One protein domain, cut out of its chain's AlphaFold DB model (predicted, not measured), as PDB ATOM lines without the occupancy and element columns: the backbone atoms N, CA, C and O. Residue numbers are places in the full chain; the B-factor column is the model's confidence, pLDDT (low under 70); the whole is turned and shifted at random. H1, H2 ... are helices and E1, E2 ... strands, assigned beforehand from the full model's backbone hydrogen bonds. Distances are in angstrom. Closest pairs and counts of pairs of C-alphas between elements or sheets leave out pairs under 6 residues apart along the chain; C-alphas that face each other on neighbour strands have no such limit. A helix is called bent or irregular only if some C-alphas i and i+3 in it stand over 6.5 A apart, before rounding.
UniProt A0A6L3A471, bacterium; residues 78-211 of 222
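Overview. This is residues 78 to 211 of the 222 residues of a protein of bacterium (UniProt A0A6L3A471). A narrow two-stranded ribbon runs through the domain in two successive pieces, E1 with E2 and then E3 with E4, E2 running on into E3. Two pairs of helices, each pair set about at right angles, lie along it: H2 packs on E2 and has H1 beside it, while H3 and H4 pack on E4; the last helices, H5, H6 and H7, are gathered loosely round the E1 E2 end, with H7 near that sheet and H5 and H6 farthest from the middle. The printed part has 134 residues with seven named helices and four named strands, in the order E1 H1 H2 E2 E3 H3 H4 E4 H5 H6 H7; both two-stranded sheets are antiparallel, and the class is mixed, helices and strands. The whole is compact, with a radius of gyration of the C-alphas of 15.8 A and spans of 43 by 37 by 25 A.

Arrangement. E3, residues 127 to 132, and E4, residues 172 to 177, are antiparallel neighbours at 149 degrees, with N 131 and O 173 at 2.8 A and N 177 and O 127 at 2.8 A, within hydrogen-bond range. H3, residues 139 to 147, comes closest to E4 at the C-alphas of Tyr 146 and Val 175, 7.2 A apart. H4, residues 150 to 160, comes closest to E4 at the C-alphas of Asn 160 and Leu 174, 6.4 A apart. H3 and H4 touch, about perpendicular at 79 degrees, their closest C-alphas being those of Gln 144 and Pro 150, 4.3 A apart. H2, residues 99 to 108, touches H4 at the C-alphas of Arg 101 and Tyr 159, 5.6 A apart; they run opposite ways at a tilt of 37 degrees, only just steep. H1, residues 88 to 96, touches H2, about perpendicular at 86 degrees, closest at the C-alphas of Ala 89 and Pro 99, 4.4 A. E2, residues 122 to 125, runs on into E3 at 5 degrees, and its antiparallel neighbour is E1, residues 78 to 81, at 147 degrees, with N 123 and O 80 at 2.8 A. The C-alphas of Leu 105 in H2 and Ile 125 in E2 are 6.7 A apart, the closest of that pair. H7, residues 204 to 211, comes closest to E2 at the C-alphas of Glu 122 and Arg 206, 5.5 A; H7 and E1 are near each other, with 5 pairs of C-alphas within 10 A. H5, residues 184 to 193, and H6, residues 195 to 198, touch only at the corner, and only just, with 3 pairs of C-alphas within 8 A, the closest being those of Ala 191 and Cys 198, 5.6 A apart. H5 and H7 are apart. Every O i to N i+4 pair is within hydrogen-bond range in H1, H3, H5 and H7, against 4 of 6 in H2 and 5 of 7 in H4; H6 is too short for such a pair.

Along the chain. E3 is 15.6 A long and E4 15.1 A, from first to last C-alpha; E2 is 9.7 A and E1 10.6 A, E1 beginning at C-alpha 78 (38.970, -1.957, 42.679). H4 is 15.8 A long and only just irregular, with C-alphas 151 and 154 7.0 A apart. H2 is 15.1 A, H5 14.2 A, H3 11.1 A, H1 10.4 A and H6 4.9 A. H7 is 10.6 A and ends at C-alpha 211 (49.313, 10.370, 54.211).

Size, cuts and confidence. The two farthest C-alphas, of Lys 84 and Asn 135, are 46.0 A apart. The printed part has no cut. The links H2 to E2, of 13 residues, and H4 to E4, of 11, are long. The mean pLDDT of the printed part is 88.7, and residues 194 to 211 are under 70.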
ATOM      1  N   SER A  78      39.051  -0.924  41.650       85.31
ATOM      2  CA  SER A  78      38.970  -1.957  42.679       85.31
ATOM      3  C   SER A  78      40.142  -1.841  43.647       85.31
ATOM      4  O   SER A  78      41.163  -1.229  43.339       85.31
ATOM      5  N   HIS A  79      39.985  -2.408  44.839       86.44
ATOM      6  CA  HIS A  79      41.027  -2.428  45.859       86.44
ATOM      7  C   HIS A  79      41.292  -3.859  46.308       86.44
ATOM      8  O   HIS A  79      40.394  -4.705  46.292       86.44
ATOM      9  N   ARG A  80      42.541  -4.130  46.688       87.12
ATOM     10  CA  ARG A  80      42.963  -5.438  47.183       87.12
ATOM     11  C   ARG A  80      43.981  -5.314  48.305       87.12
ATOM     12  O   ARG A  80      44.951  -4.573  48.191       87.12
ATOM     13  N   ARG A  81      43.836  -6.128  49.345       90.38
ATOM     14  CA  ARG A  81      44.840  -6.345  50.377       90.38
ATOM     15  C   ARG A  81      45.888  -7.342  49.895       90.38
ATOM     16  O   ARG A  81      45.568  -8.455  49.474       90.38
ATOM     17  N   ILE A  82      47.141  -6.931  49.997       92.12
ATOM     18  CA  ILE A  82      48.322  -7.713  49.657       92.12
ATOM     19  C   ILE A  82      48.501  -8.862  50.644       92.12
ATOM     20  O   ILE A  82      48.421  -8.679  51.864       92.12
ATOM     21  N   LYS A  83      48.769 -10.048  50.106       92.25
ATOM     22  CA  LYS A  83      49.160 -11.238  50.856       92.25
ATOM     23  C   LYS A  83      50.676 -11.384  50.815       92.25
ATOM     24  O   LYS A  83      51.329 -10.977  49.859       92.25
ATOM     25  N   LYS A  84      51.223 -12.009  51.857       91.69
ATOM     26  CA  LYS A  84      52.649 -12.317  51.930       91.69
ATOM     27  C   LYS A  84      53.080 -13.121  50.703       91.69
ATOM     28  O   LYS A  84      52.513 -14.179  50.441       91.69
ATOM     29  N   GLY A  85      54.103 -12.627  50.012       91.75
ATOM     30  CA  GLY A  85      54.659 -13.256  48.813       91.75
ATOM     31  C   GLY A  85      54.021 -12.820  47.493       91.75
ATOM     32  O   GLY A  85      54.525 -13.238  46.459       91.75
ATOM     33  N   ASP A  86      52.981 -11.975  47.502       95.00
ATOM     34  CA  ASP A  86      52.453 -11.396  46.262       95.00
ATOM     35  C   ASP A  86      53.549 -10.597  45.533       95.00
ATOM     36  O   ASP A  86      54.276  -9.799  46.134       95.00
ATOM     37  N   THR A  87      53.615 -10.745  44.210       96.50
ATOM     38  CA  THR A  87      54.453  -9.906  43.343       96.50
ATOM     39  C   THR A  87      53.601  -9.019  42.439       96.50
ATOM     40  O   THR A  87      52.487  -9.378  42.056       96.50
ATOM     41  N   TRP A  88      54.121  -7.857  42.026       97.25
ATOM     42  CA  TRP A  88      53.403  -6.999  41.074       97.25
ATOM     43  C   TRP A  88      53.115  -7.702  39.743       97.25
ATOM     44  O   TRP A  88      52.055  -7.481  39.169       97.25
ATOM     45  N   ALA A  89      54.026  -8.556  39.269       96.81
ATOM     46  CA  ALA A  89      53.871  -9.308  38.024       96.81
ATOM     47  C   ALA A  89      52.724 -10.329  38.089       96.81
ATOM     48  O   ALA A  89      51.931 -10.431  37.149       96.81
ATOM     49  N   GLU A  90      52.594 -11.057  39.200       95.94
ATOM     50  CA  GLU A  90      51.477 -11.986  39.408       95.94
ATOM     51  C   GLU A  90      50.161 -11.228  39.565       95.94
ATOM     52  O   GLU A  90      49.175 -11.564  38.910       95.94
ATOM     53  N   LEU A  91      50.149 -10.152  40.360       94.75
ATOM     54  CA  LEU A  91      48.960  -9.315  40.536       94.75
ATOM     55  C   LEU A  91      48.504  -8.690  39.213       94.75
ATOM     56  O   LEU A  91      47.310  -8.676  38.920       94.75
ATOM     57  N   ALA A  92      49.436  -8.213  38.388       96.44
ATOM     58  CA  ALA A  92      49.134  -7.677  37.068       96.44
ATOM     59  C   ALA A  92      48.656  -8.762  36.098       96.44
ATOM     60  O   ALA A  92      47.726  -8.523  35.334       96.44
ATOM     61  N   THR A  93      49.216  -9.971  36.152       95.81
ATOM     62  CA  THR A  93      48.699 -11.108  35.374       95.81
ATOM     63  C   THR A  93      47.247 -11.409  35.739       95.81
ATOM     64  O   THR A  93      46.406 -11.514  34.851       95.81
ATOM     65  N   VAL A  94      46.938 -11.490  37.036       93.31
ATOM     66  CA  VAL A  94      45.601 -11.856  37.529       93.31
ATOM     67  C   VAL A  94      44.568 -10.761  37.269       93.31
ATOM     68  O   VAL A  94      43.481 -11.053  36.785       93.31
ATOM     69  N   HIS A  95      44.886  -9.509  37.599       92.25
ATOM     70  CA  HIS A  95      43.898  -8.426  37.595       92.25
ATOM     71  C   HIS A  95      43.935  -7.561  36.344       92.25
ATOM     72  O   HIS A  95      42.925  -6.973  35.966       92.25
ATOM     73  N   LEU A  96      45.104  -7.459  35.715       94.81
ATOM     74  CA  LEU A  96      45.308  -6.635  34.532       94.81
ATOM     75  C   LEU A  96      45.558  -7.481  33.286       94.81
ATOM     76  O   LEU A  96      45.681  -6.902  32.216       94.81
ATOM     77  N   GLY A  97      45.612  -8.811  33.384       95.38
ATOM     78  CA  GLY A  97      45.704  -9.752  32.265       95.38
ATOM     79  C   GLY A  97      47.106 -10.002  31.702       95.38
ATOM     80  O   GLY A  97      47.236 -10.822  30.796       95.38
ATOM     81  N   ALA A  98      48.155  -9.321  32.181       96.38
ATOM     82  CA  ALA A  98      49.525  -9.569  31.717       96.38
ATOM     83  C   ALA A  98      50.592  -9.090  32.722       96.38
ATOM     84  O   ALA A  98      50.384  -8.071  33.383       96.38
ATOM     85  N   PRO A  99      51.761  -9.752  32.808       97.12
ATOM     86  CA  PRO A  99      52.785  -9.423  33.801       97.12
ATOM     87  C   PRO A  99      53.471  -8.075  33.553       97.12
ATOM     88  O   PRO A  99      53.780  -7.373  34.509       97.12
ATOM     89  N   HIS A 100      53.666  -7.658  32.295       96.88
ATOM     90  CA  HIS A 100      54.300  -6.364  31.974       96.88
ATOM     91  C   HIS A 100      53.447  -5.158  32.396       96.88
ATOM     92  O   HIS A 100      53.936  -4.039  32.499       96.88
ATOM     93  N   ARG A 101      52.168  -5.376  32.723       97.94
ATOM     94  CA  ARG A 101      51.275  -4.343  33.270       97.94
ATOM     95  C   ARG A 101      51.569  -4.029  34.744       97.94
ATOM     96  O   ARG A 101      50.973  -3.103  35.299       97.94
ATOM     97  N   ALA A 102      52.509  -4.754  35.361       97.44
ATOM     98  CA  ALA A 102      53.032  -4.496  36.703       97.44
ATOM     99  C   ALA A 102      53.612  -3.088  36.862       97.44
ATOM    100  O   ALA A 102      53.543  -2.524  37.956       97.44
ATOM    101  N   ASP A 103      54.129  -2.500  35.783       96.69
ATOM    102  CA  ASP A 103      54.673  -1.148  35.812       96.69
ATOM    103  C   ASP A 103      53.604  -0.133  36.196       96.69
ATOM    104  O   ASP A 103      53.712   0.545  37.218       96.69
ATOM    105  N   VAL A 104      52.493  -0.130  35.462       97.38
ATOM    106  CA  VAL A 104      51.352   0.736  35.767       97.38
ATOM    107  C   VAL A 104      50.736   0.390  37.120       97.38
ATOM    108  O   VAL A 104      50.410   1.302  37.878       97.38
ATOM    109  N   LEU A 105      50.612  -0.896  37.464       96.81
ATOM    110  CA  LEU A 105      50.038  -1.304  38.748       96.81
ATOM    111  C   LEU A 105      50.858  -0.790  39.942       96.81
ATOM    112  O   LEU A 105      50.300  -0.227  40.885       96.81
ATOM    113  N   SER A 106      52.178  -0.966  39.905       97.06
ATOM    114  CA  SER A 106      53.072  -0.532  40.980       97.06
ATOM    115  C   SER A 106      53.131   0.996  41.078       97.06
ATOM    116  O   SER A 106      53.007   1.545  42.177       97.06
ATOM    117  N   MET A 107      53.217   1.699  39.942       96.00
ATOM    118  CA  MET A 107      53.242   3.165  39.880       96.00
ATOM    119  C   MET A 107      51.927   3.792  40.362       96.00
ATOM    120  O   MET A 107      51.958   4.756  41.127       96.00
ATOM    121  N   ALA A 108      50.775   3.212  40.004       95.06
ATOM    122  CA  ALA A 108      49.460   3.638  40.500       95.06
ATOM    123  C   ALA A 108      49.340   3.519  42.031       95.06
ATOM    124  O   ALA A 108      48.498   4.163  42.657       95.06
ATOM    125  N   ASN A 109      50.209   2.721  42.653       94.75
ATOM    126  CA  ASN A 109      50.296   2.536  44.097       94.75
ATOM    127  C   ASN A 109      51.517   3.222  44.729       94.75
ATOM    128  O   ASN A 109      51.863   2.927  45.870       94.75
ATOM    129  N   GLY A 110      52.171   4.150  44.016       93.75
ATOM    130  CA  GLY A 110      53.319   4.901  44.535       93.75
ATOM    131  C   GLY A 110      54.545   4.032  44.841       93.75
ATOM    132  O   GLY A 110      55.387   4.413  45.663       93.75
ATOM    133  N   SER A 111      54.621   2.858  44.211       95.19
ATOM    134  CA  SER A 111      55.716   1.901  44.322       95.19
ATOM    135  C   SER A 111      56.509   1.833  43.013       95.19
ATOM    136  O   SER A 111      56.356   2.665  42.117       95.19
ATOM    137  N   SER A 112      57.391   0.846  42.916       93.88
ATOM    138  CA  SER A 112      58.151   0.531  41.713       93.88
ATOM    139  C   SER A 112      58.074  -0.970  41.419       93.88
ATOM    140  O   SER A 112      57.933  -1.750  42.364       93.88
ATOM    141  N   PRO A 113      58.220  -1.397  40.154       90.12
ATOM    142  CA  PRO A 113      58.013  -2.793  39.750       90.12
ATOM    143  C   PRO A 113      58.952  -3.784  40.448       90.12
ATOM    144  O   PRO A 113      58.573  -4.915  40.735       90.12
ATOM    145  N   TRP A 114      60.179  -3.346  40.745       89.69
ATOM    146  CA  TRP A 114      61.214  -4.151  41.402       89.69
ATOM    147  C   TRP A 114      61.084  -4.210  42.929       89.69
ATOM    148  O   TRP A 114      61.796  -4.981  43.572       89.69
ATOM    149  N   LEU A 115      60.227  -3.381  43.532       93.88
ATOM    150  CA  LEU A 115      59.987  -3.398  44.970       93.88
ATOM    151  C   LEU A 115      58.717  -4.210  45.236       93.88
ATOM    152  O   LEU A 115      57.667  -3.810  44.738       93.88
ATOM    153  N   PRO A 116      58.757  -5.296  46.027       92.00
ATOM    154  CA  PRO A 116      57.551  -6.059  46.312       92.00
ATOM    155  C   PRO A 116      56.492  -5.179  46.996       92.00
ATOM    156  O   PRO A 116      56.843  -4.268  47.758       92.00
ATOM    157  N   PRO A 117      55.196  -5.425  46.735       94.12
ATOM    158  CA  PRO A 117      54.133  -4.774  47.482       94.12
ATOM    159  C   PRO A 117      54.260  -5.118  48.974       94.12
ATOM    160  O   PRO A 117      54.639  -6.228  49.338       94.12
ATOM    161  N   ALA A 118      53.965  -4.159  49.851       91.12
ATOM    162  CA  ALA A 118      54.084  -4.379  51.287       91.12
ATOM    163  C   ALA A 118      52.994  -5.337  51.796       91.12
ATOM    164  O   ALA A 118      51.812  -5.142  51.512       91.12
ATOM    165  N   ASP A 119      53.389  -6.338  52.583       90.44
ATOM    166  CA  ASP A 119      52.476  -7.302  53.202       90.44
ATOM    167  C   ASP A 119      51.333  -6.590  53.946       90.44
ATOM    168  O   ASP A 119      51.559  -5.709  54.778       90.44
ATOM    169  N   GLY A 120      50.087  -6.970  53.651       88.56
ATOM    170  CA  GLY A 120      48.895  -6.392  54.275       88.56
ATOM    171  C   GLY A 120      48.510  -4.989  53.790       88.56
ATOM    172  O   GLY A 120      47.461  -4.490  54.210       88.56
ATOM    173  N   ALA A 121      49.296  -4.366  52.901       89.38
ATOM    174  CA  ALA A 121      48.935  -3.090  52.287       89.38
ATOM    175  C   ALA A 121      47.663  -3.224  51.447       89.38
ATOM    176  O   ALA A 121      47.382  -4.286  50.893       89.38
ATOM    177  N   GLU A 122      46.899  -2.142  51.346       89.50
ATOM    178  CA  GLU A 122      45.737  -2.082  50.465       89.50
ATOM    179  C   GLU A 122      46.148  -1.332  49.204       89.50
ATOM    180  O   GLU A 122      46.561  -0.174  49.260       89.50
ATOM    181  N   ILE A 123      46.083  -2.016  48.071       91.38
ATOM    182  CA  ILE A 123      46.465  -1.472  46.777       91.38
ATOM    183  C   ILE A 123      45.229  -1.197  45.935       91.38
ATOM    184  O   ILE A 123      44.230  -1.910  46.001       91.38
ATOM    185  N   LEU A 124      45.334  -0.164  45.116       92.00
ATOM    186  CA  LEU A 124      44.415   0.133  44.036       92.00
ATOM    187  C   LEU A 124      44.739  -0.757  42.839       92.00
ATOM    188  O   LEU A 124      45.900  -0.913  42.454       92.00
ATOM    189  N   ILE A 125      43.702  -1.310  42.236       92.62
ATOM    190  CA  ILE A 125      43.763  -2.071  40.999       92.62
ATOM    191  C   ILE A 125      43.138  -1.198  39.900       92.62
ATOM    192  O   ILE A 125      41.944  -0.884  39.979       92.62
ATOM    193  N   PRO A 126      43.929  -0.778  38.894       94.62
ATOM    194  CA  PRO A 126      43.427   0.003  37.770       94.62
ATOM    195  C   PRO A 126      42.295  -0.708  37.026       94.62
ATOM    196  O   PRO A 126      42.297  -1.934  36.901       94.62
ATOM    197  N   TYR A 127      41.358   0.070  36.490       93.62
ATOM    198  CA  TYR A 127      40.318  -0.446  35.604       93.62
ATOM    199  C   TYR A 127      40.826  -0.458  34.159       93.62
ATOM    200  O   TYR A 127      41.265   0.577  33.652       93.62
ATOM    201  N   ASN A 128      40.751  -1.604  33.481       95.88
ATOM    202  CA  ASN A 128      41.127  -1.723  32.071       95.88
ATOM    203  C   ASN A 128      39.978  -1.297  31.170       95.88
ATOM    204  O   ASN A 128      39.160  -2.127  30.784       95.88
ATOM    205  N   LEU A 129      39.942  -0.016  30.804       96.44
ATOM    206  CA  LEU A 129      38.943   0.506  29.881       96.44
ATOM    207  C   LEU A 129      39.242   0.031  28.452       96.44
ATOM    208  O   LEU A 129      40.270   0.437  27.900       96.44
ATOM    209  N   PRO A 130      38.376  -0.789  27.829       95.62
ATOM    210  CA  PRO A 130      38.538  -1.154  26.433       95.62
ATOM    211  C   PRO A 130      38.118   0.021  25.549       95.62
ATOM    212  O   PRO A 130      36.982   0.477  25.595       95.62
ATOM    213  N   VAL A 131      39.042   0.519  24.736       95.69
ATOM    214  CA  VAL A 131      38.774   1.570  23.752       95.69
ATOM    215  C   VAL A 131      38.861   0.957  22.365       95.69
ATOM    216  O   VAL A 131      39.920   0.464  21.970       95.69
ATOM    217  N   MET A 132      37.756   0.998  21.626       93.94
ATOM    218  CA  MET A 132      37.739   0.615  20.219       93.94
ATOM    219  C   MET A 132      38.366   1.730  19.381       93.94
ATOM    220  O   MET A 132      37.949   2.884  19.449       93.94
ATOM    221  N   VAL A 133      39.374   1.387  18.588       94.44
ATOM    222  CA  VAL A 133      40.060   2.331  17.703       94.44
ATOM    223  C   VAL A 133      39.161   2.670  16.516       94.44
ATOM    224  O   VAL A 133      38.653   1.781  15.827       94.44
ATOM    225  N   THR A 134      39.009   3.962  16.234       91.25
ATOM    226  CA  THR A 134      38.339   4.492  15.039       91.25
ATOM    227  C   THR A 134      39.345   5.061  14.029       91.25
ATOM    228  O   THR A 134      40.542   5.148  14.294       91.25
ATOM    229  N   ASN A 135      38.872   5.496  12.856       88.19
ATOM    230  CA  ASN A 135      39.725   6.107  11.822       88.19
ATOM    231  C   ASN A 135      40.456   7.382  12.280       88.19
ATOM    232  O   ASN A 135      41.467   7.746  11.684       88.19
ATOM    233  N   ALA A 136      39.939   8.072  13.298       86.62
ATOM    234  CA  ALA A 136      40.529   9.301  13.823       86.62
ATOM    235  C   ALA A 136      41.529   9.047  14.964       86.62
ATOM    236  O   ALA A 136      42.180   9.986  15.428       86.62
ATOM    237  N   ASP A 137      41.646   7.805  15.439       94.94
ATOM    238  CA  ASP A 137      42.403   7.502  16.642       94.94
ATOM    239  C   ASP A 137      43.875   7.195  16.369       94.94
ATOM    240  O   ASP A 137      44.277   6.565  15.392       94.94
ATOM    241  N   SER A 138      44.697   7.626  17.314       96.81
ATOM    242  CA  SER A 138      46.099   7.276  17.462       96.81
ATOM    243  C   SER A 138      46.357   6.980  18.934       96.81
ATOM    244  O   SER A 138      45.595   7.393  19.808       96.81
ATOM    245  N   ILE A 139      47.471   6.321  19.245       97.75
ATOM    246  CA  ILE A 139      47.841   6.078  20.645       97.75
ATOM    247  C   ILE A 139      47.966   7.392  21.445       97.75
ATOM    248  O   ILE A 139      47.619   7.445  22.621       97.75
ATOM    249  N   VAL A 140      48.379   8.475  20.776       98.06
ATOM    250  CA  VAL A 140      48.506   9.823  21.347       98.06
ATOM    251  C   VAL A 140      47.142  10.449  21.623       98.06
ATOM    252  O   VAL A 140      46.922  10.974  22.715       98.06
ATOM    253  N   SER A 141      46.202  10.372  20.673       97.81
ATOM    254  CA  SER A 141      44.855  10.920  20.873       97.81
ATOM    255  C   SER A 141      44.093  10.148  21.951       97.81
ATOM    256  O   SER A 141      43.409  10.763  22.767       97.81
ATOM    257  N   ILE A 142      44.269   8.824  22.024       97.56
ATOM    258  CA  ILE A 142      43.696   7.982  23.082       97.56
ATOM    259  C   ILE A 142      44.288   8.362  24.449       97.56
ATOM    260  O   ILE A 142      43.529   8.566  25.400       97.56
ATOM    261  N   ALA A 143      45.611   8.534  24.553       98.00
ATOM    262  CA  ALA A 143      46.262   8.978  25.789       98.00
ATOM    263  C   ALA A 143      45.748  10.353  26.248       98.00
ATOM    264  O   ALA A 143      45.340  10.510  27.400       98.00
ATOM    265  N   GLN A 144      45.664  11.326  25.339       97.50
ATOM    266  CA  GLN A 144      45.088  12.639  25.637       97.50
ATOM    267  C   GLN A 144      43.630  12.530  26.105       97.50
ATOM    268  O   GLN A 144      43.244  13.160  27.093       97.50
ATOM    269  N   LYS A 145      42.811  11.742  25.399       96.31
ATOM    270  CA  LYS A 145      41.367  11.640  25.640       96.31
ATOM    271  C   LYS A 145      41.050  10.988  26.981       96.31
ATOM    272  O   LYS A 145      40.163  11.479  27.682       96.31
ATOM    273  N   TYR A 146      41.741   9.907  27.336       96.75
ATOM    274  CA  TYR A 146      41.388   9.089  28.502       96.75
ATOM    275  C   TYR A 146      42.353   9.220  29.683       96.75
ATOM    276  O   TYR A 146      41.943   8.974  30.810       96.75
ATOM    277  N   MET A 147      43.599   9.646  29.460       95.50
ATOM    278  CA  MET A 147      44.598   9.830  30.527       95.50
ATOM    279  C   MET A 147      44.975  11.300  30.763       95.50
ATOM    280  O   MET A 147      45.827  11.579  31.615       95.50
ATOM    281  N   GLY A 148      44.370  12.216  29.996       95.12
ATOM    282  CA  GLY A 148      44.533  13.668  30.108       95.12
ATOM    283  C   GLY A 148      45.863  14.218  29.588       95.12
ATOM    284  O   GLY A 148      46.058  15.427  29.621       95.12
ATOM    285  N   ASP A 149      46.764  13.357  29.111       96.56
ATOM    286  CA  ASP A 149      48.140  13.720  28.772       96.56
ATOM    287  C   ASP A 149      48.616  12.921  27.546       96.56
ATOM    288  O   ASP A 149      48.694  11.688  27.612       96.56
ATOM    289  N   PRO A 150      48.953  13.585  26.424       97.31
ATOM    290  CA  PRO A 150      49.398  12.910  25.210       97.31
ATOM    291  C   PRO A 150      50.782  12.277  25.399       97.31
ATOM    292  O   PRO A 150      51.102  11.295  24.728       97.31
ATOM    293  N   ASN A 151      51.579  12.761  26.360       97.56
ATOM    294  CA  ASN A 151      52.885  12.188  26.681       97.56
ATOM    295  C   ASN A 151      52.768  10.815  27.350       97.56
ATOM    296  O   ASN A 151      53.768  10.114  27.463       97.56
ATOM    297  N   LYS A 152      51.565  10.377  27.747       97.25
ATOM    298  CA  LYS A 152      51.321   9.009  28.230       97.25
ATOM    299  C   LYS A 152      51.127   7.992  27.100       97.25
ATOM    300  O   LYS A 152      50.904   6.814  27.374       97.25
ATOM    301  N   ALA A 153      51.269   8.400  25.838       97.88
ATOM    302  CA  ALA A 153      51.224   7.504  24.684       97.88
ATOM    303  C   ALA A 153      52.195   6.316  24.799       97.88
ATOM    304  O   ALA A 153      51.813   5.189  24.501       97.88
ATOM    305  N   TRP A 154      53.425   6.542  25.281       97.06
ATOM    306  CA  TRP A 154      54.405   5.464  25.468       97.06
ATOM    307  C   TRP A 154      53.985   4.483  26.573       97.06
ATOM    308  O   TRP A 154      54.233   3.286  26.452       97.06
ATOM    309  N   VAL A 155      53.307   4.974  27.620       97.25
ATOM    310  CA  VAL A 155      52.745   4.125  28.679       97.25
ATOM    311  C   VAL A 155      51.682   3.218  28.077       97.25
ATOM    312  O   VAL A 155      51.721   2.016  28.314       97.25
ATOM    313  N   LEU A 156      50.767   3.760  27.264       97.62
ATOM    314  CA  LEU A 156      49.746   2.951  26.593       97.62
ATOM    315  C   LEU A 156      50.339   1.957  25.597       97.62
ATOM    316  O   LEU A 156      49.876   0.818  25.558       97.62
ATOM    317  N   ASP A 157      51.347   2.358  24.820       98.31
ATOM    318  CA  ASP A 157      52.041   1.464  23.889       98.31
ATOM    319  C   ASP A 157      52.634   0.259  24.624       98.31
ATOM    320  O   ASP A 157      52.324  -0.889  24.292       98.31
ATOM    321  N   HIS A 158      53.395   0.523  25.692       97.94
ATOM    322  CA  HIS A 158      53.989  -0.515  26.522       97.94
ATOM    323  C   HIS A 158      52.918  -1.383  27.199       97.94
ATOM    324  O   HIS A 158      52.966  -2.609  27.117       97.94
ATOM    325  N   TYR A 159      51.903  -0.761  27.804       98.38
ATOM    326  CA  TYR A 159      50.813  -1.441  28.511       98.38
ATOM    327  C   TYR A 159      50.042  -2.421  27.616       98.38
ATOM    328  O   TYR A 159      49.647  -3.515  28.043       98.38
ATOM    329  N   ASN A 160      49.860  -2.047  26.349       98.12
ATOM    330  CA  ASN A 160      49.177  -2.851  25.342       98.12
ATOM    331  C   ASN A 160      50.119  -3.766  24.548       98.12
ATOM    332  O   ASN A 160      49.641  -4.563  23.746       98.12
ATOM    333  N   GLY A 161      51.433  -3.695  24.776       97.44
ATOM    334  CA  GLY A 161      52.419  -4.487  24.039       97.44
ATOM    335  C   GLY A 161      52.457  -4.159  22.543       97.44
ATOM    336  O   GLY A 161      52.777  -5.036  21.741       97.44
ATOM    337  N   LEU A 162      52.119  -2.920  22.168       97.06
ATOM    338  CA  LEU A 162      52.007  -2.492  20.771       97.06
ATOM    339  C   LEU A 162      53.373  -2.385  20.089       97.06
ATOM    340  O   LEU A 162      53.462  -2.641  18.889       97.06
ATOM    341  N   LYS A 163      54.438  -2.060  20.835       96.56
ATOM    342  CA  LYS A 163      55.818  -1.962  20.324       96.56
ATOM    343  C   LYS A 163      55.924  -0.999  19.132       96.56
ATOM    344  O   LYS A 163      56.627  -1.280  18.162       96.56
ATOM    345  N   GLY A 164      55.184   0.107  19.176       95.12
ATOM    346  CA  GLY A 164      55.116   1.097  18.102       95.12
ATOM    347  C   GLY A 164      54.247   0.700  16.905       95.12
ATOM    348  O   GLY A 164      54.239   1.416  15.901       95.12
ATOM    349  N   LYS A 165      53.508  -0.420  16.967       95.62
ATOM    350  CA  LYS A 165      52.559  -0.802  15.914       95.62
ATOM    351  C   LYS A 165      51.518   0.307  15.734       95.62
ATOM    352  O   LYS A 165      50.853   0.721  16.682       95.62
ATOM    353  N   LYS A 166      51.330   0.743  14.485       94.31
ATOM    354  CA  LYS A 166      50.254   1.670  14.126       94.31
ATOM    355  C   LYS A 166      48.892   1.013  14.374       94.31
ATOM    356  O   LYS A 166      48.656  -0.103  13.914       94.31
ATOM    357  N   LEU A 167      48.016   1.735  15.066       96.44
ATOM    358  CA  LEU A 167      46.642   1.309  15.315       96.44
ATOM    359  C   LEU A 167      45.826   1.318  14.020       96.44
ATOM    360  O   LEU A 167      45.988   2.216  13.184       96.44
ATOM    361  N   VAL A 168      44.943   0.335  13.875       95.12
ATOM    362  CA  VAL A 168      43.953   0.279  12.795       95.12
ATOM    363  C   VAL A 168      42.534   0.284  13.364       95.12
ATOM    364  O   VAL A 168      42.326  -0.189  14.482       95.12
ATOM    365  N   PRO A 169      41.540   0.806  12.622       93.81
ATOM    366  CA  PRO A 169      40.150   0.763  13.056       93.81
ATOM    367  C   PRO A 169      39.716  -0.655  13.440       93.81
ATOM    368  O   PRO A 169      39.970  -1.607  12.702       93.81
ATOM    369  N   GLY A 170      39.051  -0.780  14.586       91.38
ATOM    370  CA  GLY A 170      38.638  -2.062  15.157       91.38
ATOM    371  C   GLY A 170      39.664  -2.716  16.090       91.38
ATOM    372  O   GLY A 170      39.286  -3.642  16.807       91.38
ATOM    373  N   ASP A 171      40.913  -2.230  16.150       95.12
ATOM    374  CA  ASP A 171      41.826  -2.595  17.238       95.12
ATOM    375  C   ASP A 171      41.202  -2.201  18.592       95.12
ATOM    376  O   ASP A 171      40.459  -1.223  18.695       95.12
ATOM    377  N   ILE A 172      41.528  -2.949  19.649       95.06
ATOM    378  CA  ILE A 172      41.145  -2.608  21.023       95.06
ATOM    379  C   ILE A 172      42.402  -2.200  21.782       95.06
ATOM    380  O   ILE A 172      43.355  -2.974  21.889       95.06
ATOM    381  N   VAL A 173      42.382  -0.994  22.340       97.38
ATOM    382  CA  VAL A 173      43.423  -0.480  23.232       97.38
ATOM    383  C   VAL A 173      42.873  -0.476  24.650       97.38
ATOM    384  O   VAL A 173      41.836   0.123  24.917       97.38
ATOM    385  N   LEU A 174      43.570  -1.127  25.576       98.06
ATOM    386  CA  LEU A 174      43.251  -1.065  26.996       98.06
ATOM    387  C   LEU A 174      43.892   0.179  27.606       98.06
ATOM    388  O   LEU A 174      45.119   0.324  27.610       98.06
ATOM    389  N   VAL A 175      43.061   1.065  28.139       98.12
ATOM    390  CA  VAL A 175      43.509   2.227  28.901       98.12
ATOM    391  C   VAL A 175      43.397   1.900  30.392       98.12
ATOM    392  O   VAL A 175      42.281   1.712  30.877       98.12
ATOM    393  N   PRO A 176      44.513   1.841  31.142       96.88
ATOM    394  CA  PRO A 176      44.462   1.607  32.575       96.88
ATOM    395  C   PRO A 176      44.041   2.892  33.291       96.88
ATOM    396  O   PRO A 176      44.844   3.808  33.483       96.88
ATOM    397  N   LEU A 177      42.776   2.967  33.699       95.19
ATOM    398  CA  LEU A 177      42.297   4.047  34.550       95.19
ATOM    399  C   LEU A 177      42.861   3.832  35.954       95.19
ATOM    400  O   LEU A 177      42.500   2.881  36.643       95.19
ATOM    401  N   THR A 178      43.779   4.700  36.362       93.06
ATOM    402  CA  THR A 178      44.402   4.681  37.696       93.06
ATOM    403  C   THR A 178      43.759   5.680  38.653       93.06
ATOM    404  O   THR A 178      44.002   5.631  39.854       93.06
ATOM    405  N   GLU A 179      42.960   6.596  38.111       89.88
ATOM    406  CA  GLU A 179      42.258   7.650  38.829       89.88
ATOM    407  C   GLU A 179      40.865   7.779  38.227       89.88
ATOM    408  O   GLU A 179      40.711   7.904  37.012       89.88
ATOM    409  N   LEU A 180      39.850   7.707  39.083       89.00
ATOM    410  CA  LEU A 180      38.461   7.841  38.684       89.00
ATOM    411  C   LEU A 180      37.681   8.403  39.876       89.00
ATOM    412  O   LEU A 180      37.398   7.653  40.815       89.00
ATOM    413  N   PRO A 181      37.413   9.718  39.909       87.88
ATOM    414  CA  PRO A 181      36.686  10.317  41.017       87.88
ATOM    415  C   PRO A 181      35.266   9.756  41.044       87.88
ATOM    416  O   PRO A 181      34.608   9.706  40.013       87.88
ATOM    417  N   LEU A 182      34.798   9.346  42.221       90.38
ATOM    418  CA  LEU A 182      33.417   8.918  42.427       90.38
ATOM    419  C   LEU A 182      32.702   9.908  43.341       90.38
ATOM    420  O   LEU A 182      33.241  10.316  44.375       90.38
ATOM    421  N   THR A 183      31.471  10.250  42.975       93.69
ATOM    422  CA  THR A 183      30.519  10.926  43.861       93.69
ATOM    423  C   THR A 183      30.087   9.986  44.988       93.69
ATOM    424  O   THR A 183      30.375   8.787  44.968       93.69
ATOM    425  N   GLU A 184      29.339  10.500  45.963       90.62
ATOM    426  CA  GLU A 184      28.747   9.660  47.011       90.62
ATOM    427  C   GLU A 184      27.810   8.584  46.436       90.62
ATOM    428  O   GLU A 184      27.860   7.429  46.859       90.62
ATOM    429  N   ASP A 185      27.043   8.917  45.394       91.06
ATOM    430  CA  ASP A 185      26.209   7.961  44.656       91.06
ATOM    431  C   ASP A 185      27.046   6.858  43.990       91.06
ATOM    432  O   ASP A 185      26.684   5.678  44.038       91.06
ATOM    433  N   GLY A 186      28.180   7.227  43.385       89.38
ATOM    434  CA  GLY A 186      29.117   6.278  42.781       89.38
ATOM    435  C   GLY A 186      29.725   5.338  43.819       89.38
ATOM    436  O   GLY A 186      29.691   4.120  43.646       89.38
ATOM    437  N   LYS A 187      30.210   5.886  44.939       88.94
ATOM    438  CA  LYS A 187      30.762   5.099  46.055       88.94
ATOM    439  C   LYS A 187      29.732   4.127  46.626       88.94
ATOM    440  O   LYS A 187      30.047   2.955  46.827       88.94
ATOM    441  N   LYS A 188      28.496   4.589  46.838       89.00
ATOM    442  CA  LYS A 188      27.392   3.749  47.316       89.00
ATOM    443  C   LYS A 188      27.079   2.615  46.337       89.00
ATOM    444  O   LYS A 188      26.935   1.472  46.758       89.00
ATOM    445  N   SER A 189      27.042   2.905  45.040       89.31
ATOM    446  CA  SER A 189      26.754   1.893  44.014       89.31
ATOM    447  C   SER A 189      27.845   0.821  43.934       89.31
ATOM    448  O   SER A 189      27.538  -0.364  43.827       89.31
ATOM    449  N   VAL A 190      29.121   1.211  44.054       84.38
ATOM    450  CA  VAL A 190      30.242   0.259  44.165       84.38
ATOM    451  C   VAL A 190      30.085  -0.624  45.404       84.38
ATOM    452  O   VAL A 190      30.254  -1.841  45.315       84.38
ATOM    453  N   ALA A 191      29.733  -0.018  46.541       80.75
ATOM    454  CA  ALA A 191      29.552  -0.728  47.800       80.75
ATOM    455  C   ALA A 191      28.431  -1.780  47.737       80.75
ATOM    456  O   ALA A 191      28.585  -2.893  48.240       80.75
ATOM    457  N   GLU A 192      27.322  -1.452  47.075       81.75
ATOM    458  CA  GLU A 192      26.184  -2.356  46.883       81.75
ATOM    459  C   GLU A 192      26.476  -3.464  45.860       81.75
ATOM    460  O   GLU A 192      26.098  -4.618  46.067       81.75
ATOM    461  N   ALA A 193      27.162  -3.137  44.760       74.56
ATOM    462  CA  ALA A 193      27.419  -4.077  43.669       74.56
ATOM    463  C   ALA A 193      28.431  -5.166  44.032       74.56
ATOM    464  O   ALA A 193      28.410  -6.255  43.453       74.56
ATOM    465  N   ASN A 194      29.328  -4.886  44.973       64.56
ATOM    466  CA  ASN A 194      30.327  -5.853  45.386       64.56
ATOM    467  C   ASN A 194      30.628  -5.720  46.888       64.56
ATOM    468  O   ASN A 194      31.566  -5.031  47.289       64.56
ATOM    469  N   PRO A 195      29.894  -6.454  47.742       51.19
ATOM    470  CA  PRO A 195      30.135  -6.469  49.184       51.19
ATOM    471  C   PRO A 195      31.558  -6.928  49.555       51.19
ATOM    472  O   PRO A 195      32.064  -6.588  50.624       51.19
ATOM    473  N   LEU A 196      32.242  -7.672  48.670       44.62
ATOM    474  CA  LEU A 196      33.643  -8.065  48.855       44.62
ATOM    475  C   LEU A 196      34.617  -6.911  48.556       44.62
ATOM    476  O   LEU A 196      35.646  -6.841  49.232       44.62
ATOM    477  N   LEU A 197      34.272  -5.975  47.656       47.66
ATOM    478  CA  LEU A 197      34.967  -4.681  47.518       47.66
ATOM    479  C   LEU A 197      34.785  -3.808  48.770       47.66
ATOM    480  O   LEU A 197      35.678  -3.039  49.091       47.66
ATOM    481  N   CYS A 198      33.693  -3.963  49.526       39.22
ATOM    482  CA  CYS A 198      33.523  -3.309  50.832       39.22
ATOM    483  C   CYS A 198      34.337  -3.939  51.970       39.22
ATOM    484  O   CYS A 198      34.598  -3.267  52.967       39.22
ATOM    485  N   SER A 199      34.753  -5.205  51.856       40.03
ATOM    486  CA  SER A 199      35.528  -5.879  52.915       40.03
ATOM    487  C   SER A 199      36.998  -5.433  52.984       40.03
ATOM    488  O   SER A 199      37.712  -5.765  53.933       40.03
ATOM    489  N   GLN A 200      37.453  -4.673  51.985       41.72
ATOM    490  CA  GLN A 200      38.803  -4.132  51.851       41.72
ATOM    491  C   GLN A 200      38.608  -2.657  51.522       41.72
ATOM    492  O   GLN A 200      38.157  -2.351  50.429       41.72
ATOM    493  N   ALA A 201      38.764  -1.801  52.534       40.84
ATOM    494  CA  ALA A 201      38.267  -0.430  52.620       40.84
ATOM    495  C   ALA A 201      38.218   0.314  51.277       40.84
ATOM    496  O   ALA A 201      39.113   0.199  50.452       40.84
ATOM    497  N   ALA A 202      37.167   1.112  51.081       53.59
ATOM    498  CA  ALA A 202      36.852   1.865  49.867       53.59
ATOM    499  C   ALA A 202      37.888   2.965  49.509       53.59
ATOM    500  O   ALA A 202      37.543   4.136  49.381       53.59
ATOM    501  N   GLY A 203      39.172   2.620  49.408       52.75
ATOM    502  CA  GLY A 203      40.302   3.527  49.240       52.75
ATOM    503  C   GLY A 203      40.751   4.226  50.527       52.75
ATOM    504  O   GLY A 203      41.886   4.684  50.590       52.75
ATOM    505  N   GLU A 204      39.929   4.282  51.582       61.91
ATOM    506  CA  GLU A 204      40.252   5.044  52.800       61.91
ATOM    507  C   GLU A 204      41.506   4.549  53.530       61.91
ATOM    508  O   GLU A 204      42.278   5.357  54.054       61.91
ATOM    509  N   THR A 205      41.723   3.229  53.593       60.28
ATOM    510  CA  THR A 205      42.931   2.676  54.222       60.28
ATOM    511  C   THR A 205      44.154   3.029  53.387       60.28
ATOM    512  O   THR A 205      45.158   3.480  53.941       60.28
ATOM    513  N   ARG A 206      44.061   2.916  52.058       67.38
ATOM    514  CA  ARG A 206      45.114   3.361  51.135       67.38
ATOM    515  C   ARG A 206      45.394   4.867  51.242       67.38
ATOM    516  O   ARG A 206      46.554   5.273  51.284       67.38
ATOM    517  N   ASP A 207      44.368   5.706  51.335       65.81
ATOM    518  CA  ASP A 207      44.524   7.159  51.462       65.81
ATOM    519  C   ASP A 207      45.200   7.549  52.779       65.81
ATOM    520  O   ASP A 207      46.028   8.465  52.806       65.81
ATOM    521  N   LYS A 208      44.902   6.827  53.868       67.94
ATOM    522  CA  LYS A 208      45.616   6.957  55.147       67.94
ATOM    523  C   LYS A 208      47.075   6.511  55.012       67.94
ATOM    524  O   LYS A 208      47.963   7.267  55.400       67.94
ATOM    525  N   GLN A 209      47.339   5.370  54.369       67.50
ATOM    526  CA  GLN A 209      48.701   4.881  54.092       67.50
ATOM    527  C   GLN A 209      49.527   5.876  53.262       67.50
ATOM    528  O   GLN A 209      50.721   6.033  53.501       67.50
ATOM    529  N   ARG A 210      48.906   6.587  52.310       67.44
ATOM    530  CA  ARG A 210      49.576   7.621  51.504       67.44
ATOM    531  C   ARG A 210      49.912   8.883  52.306       67.44
ATOM    532  O   ARG A 210      50.865   9.578  51.960       67.44
ATOM    533  N   LYS A 211      49.119   9.200  53.336       66.25
ATOM    534  CA  LYS A 211      49.313  10.370  54.211       66.25
ATOM    535  C   LYS A 211      50.295  10.103  55.356       66.25
ATOM    536  O   LYS A 211      50.860  11.059  55.883       66.25
TER     537      LYS A 211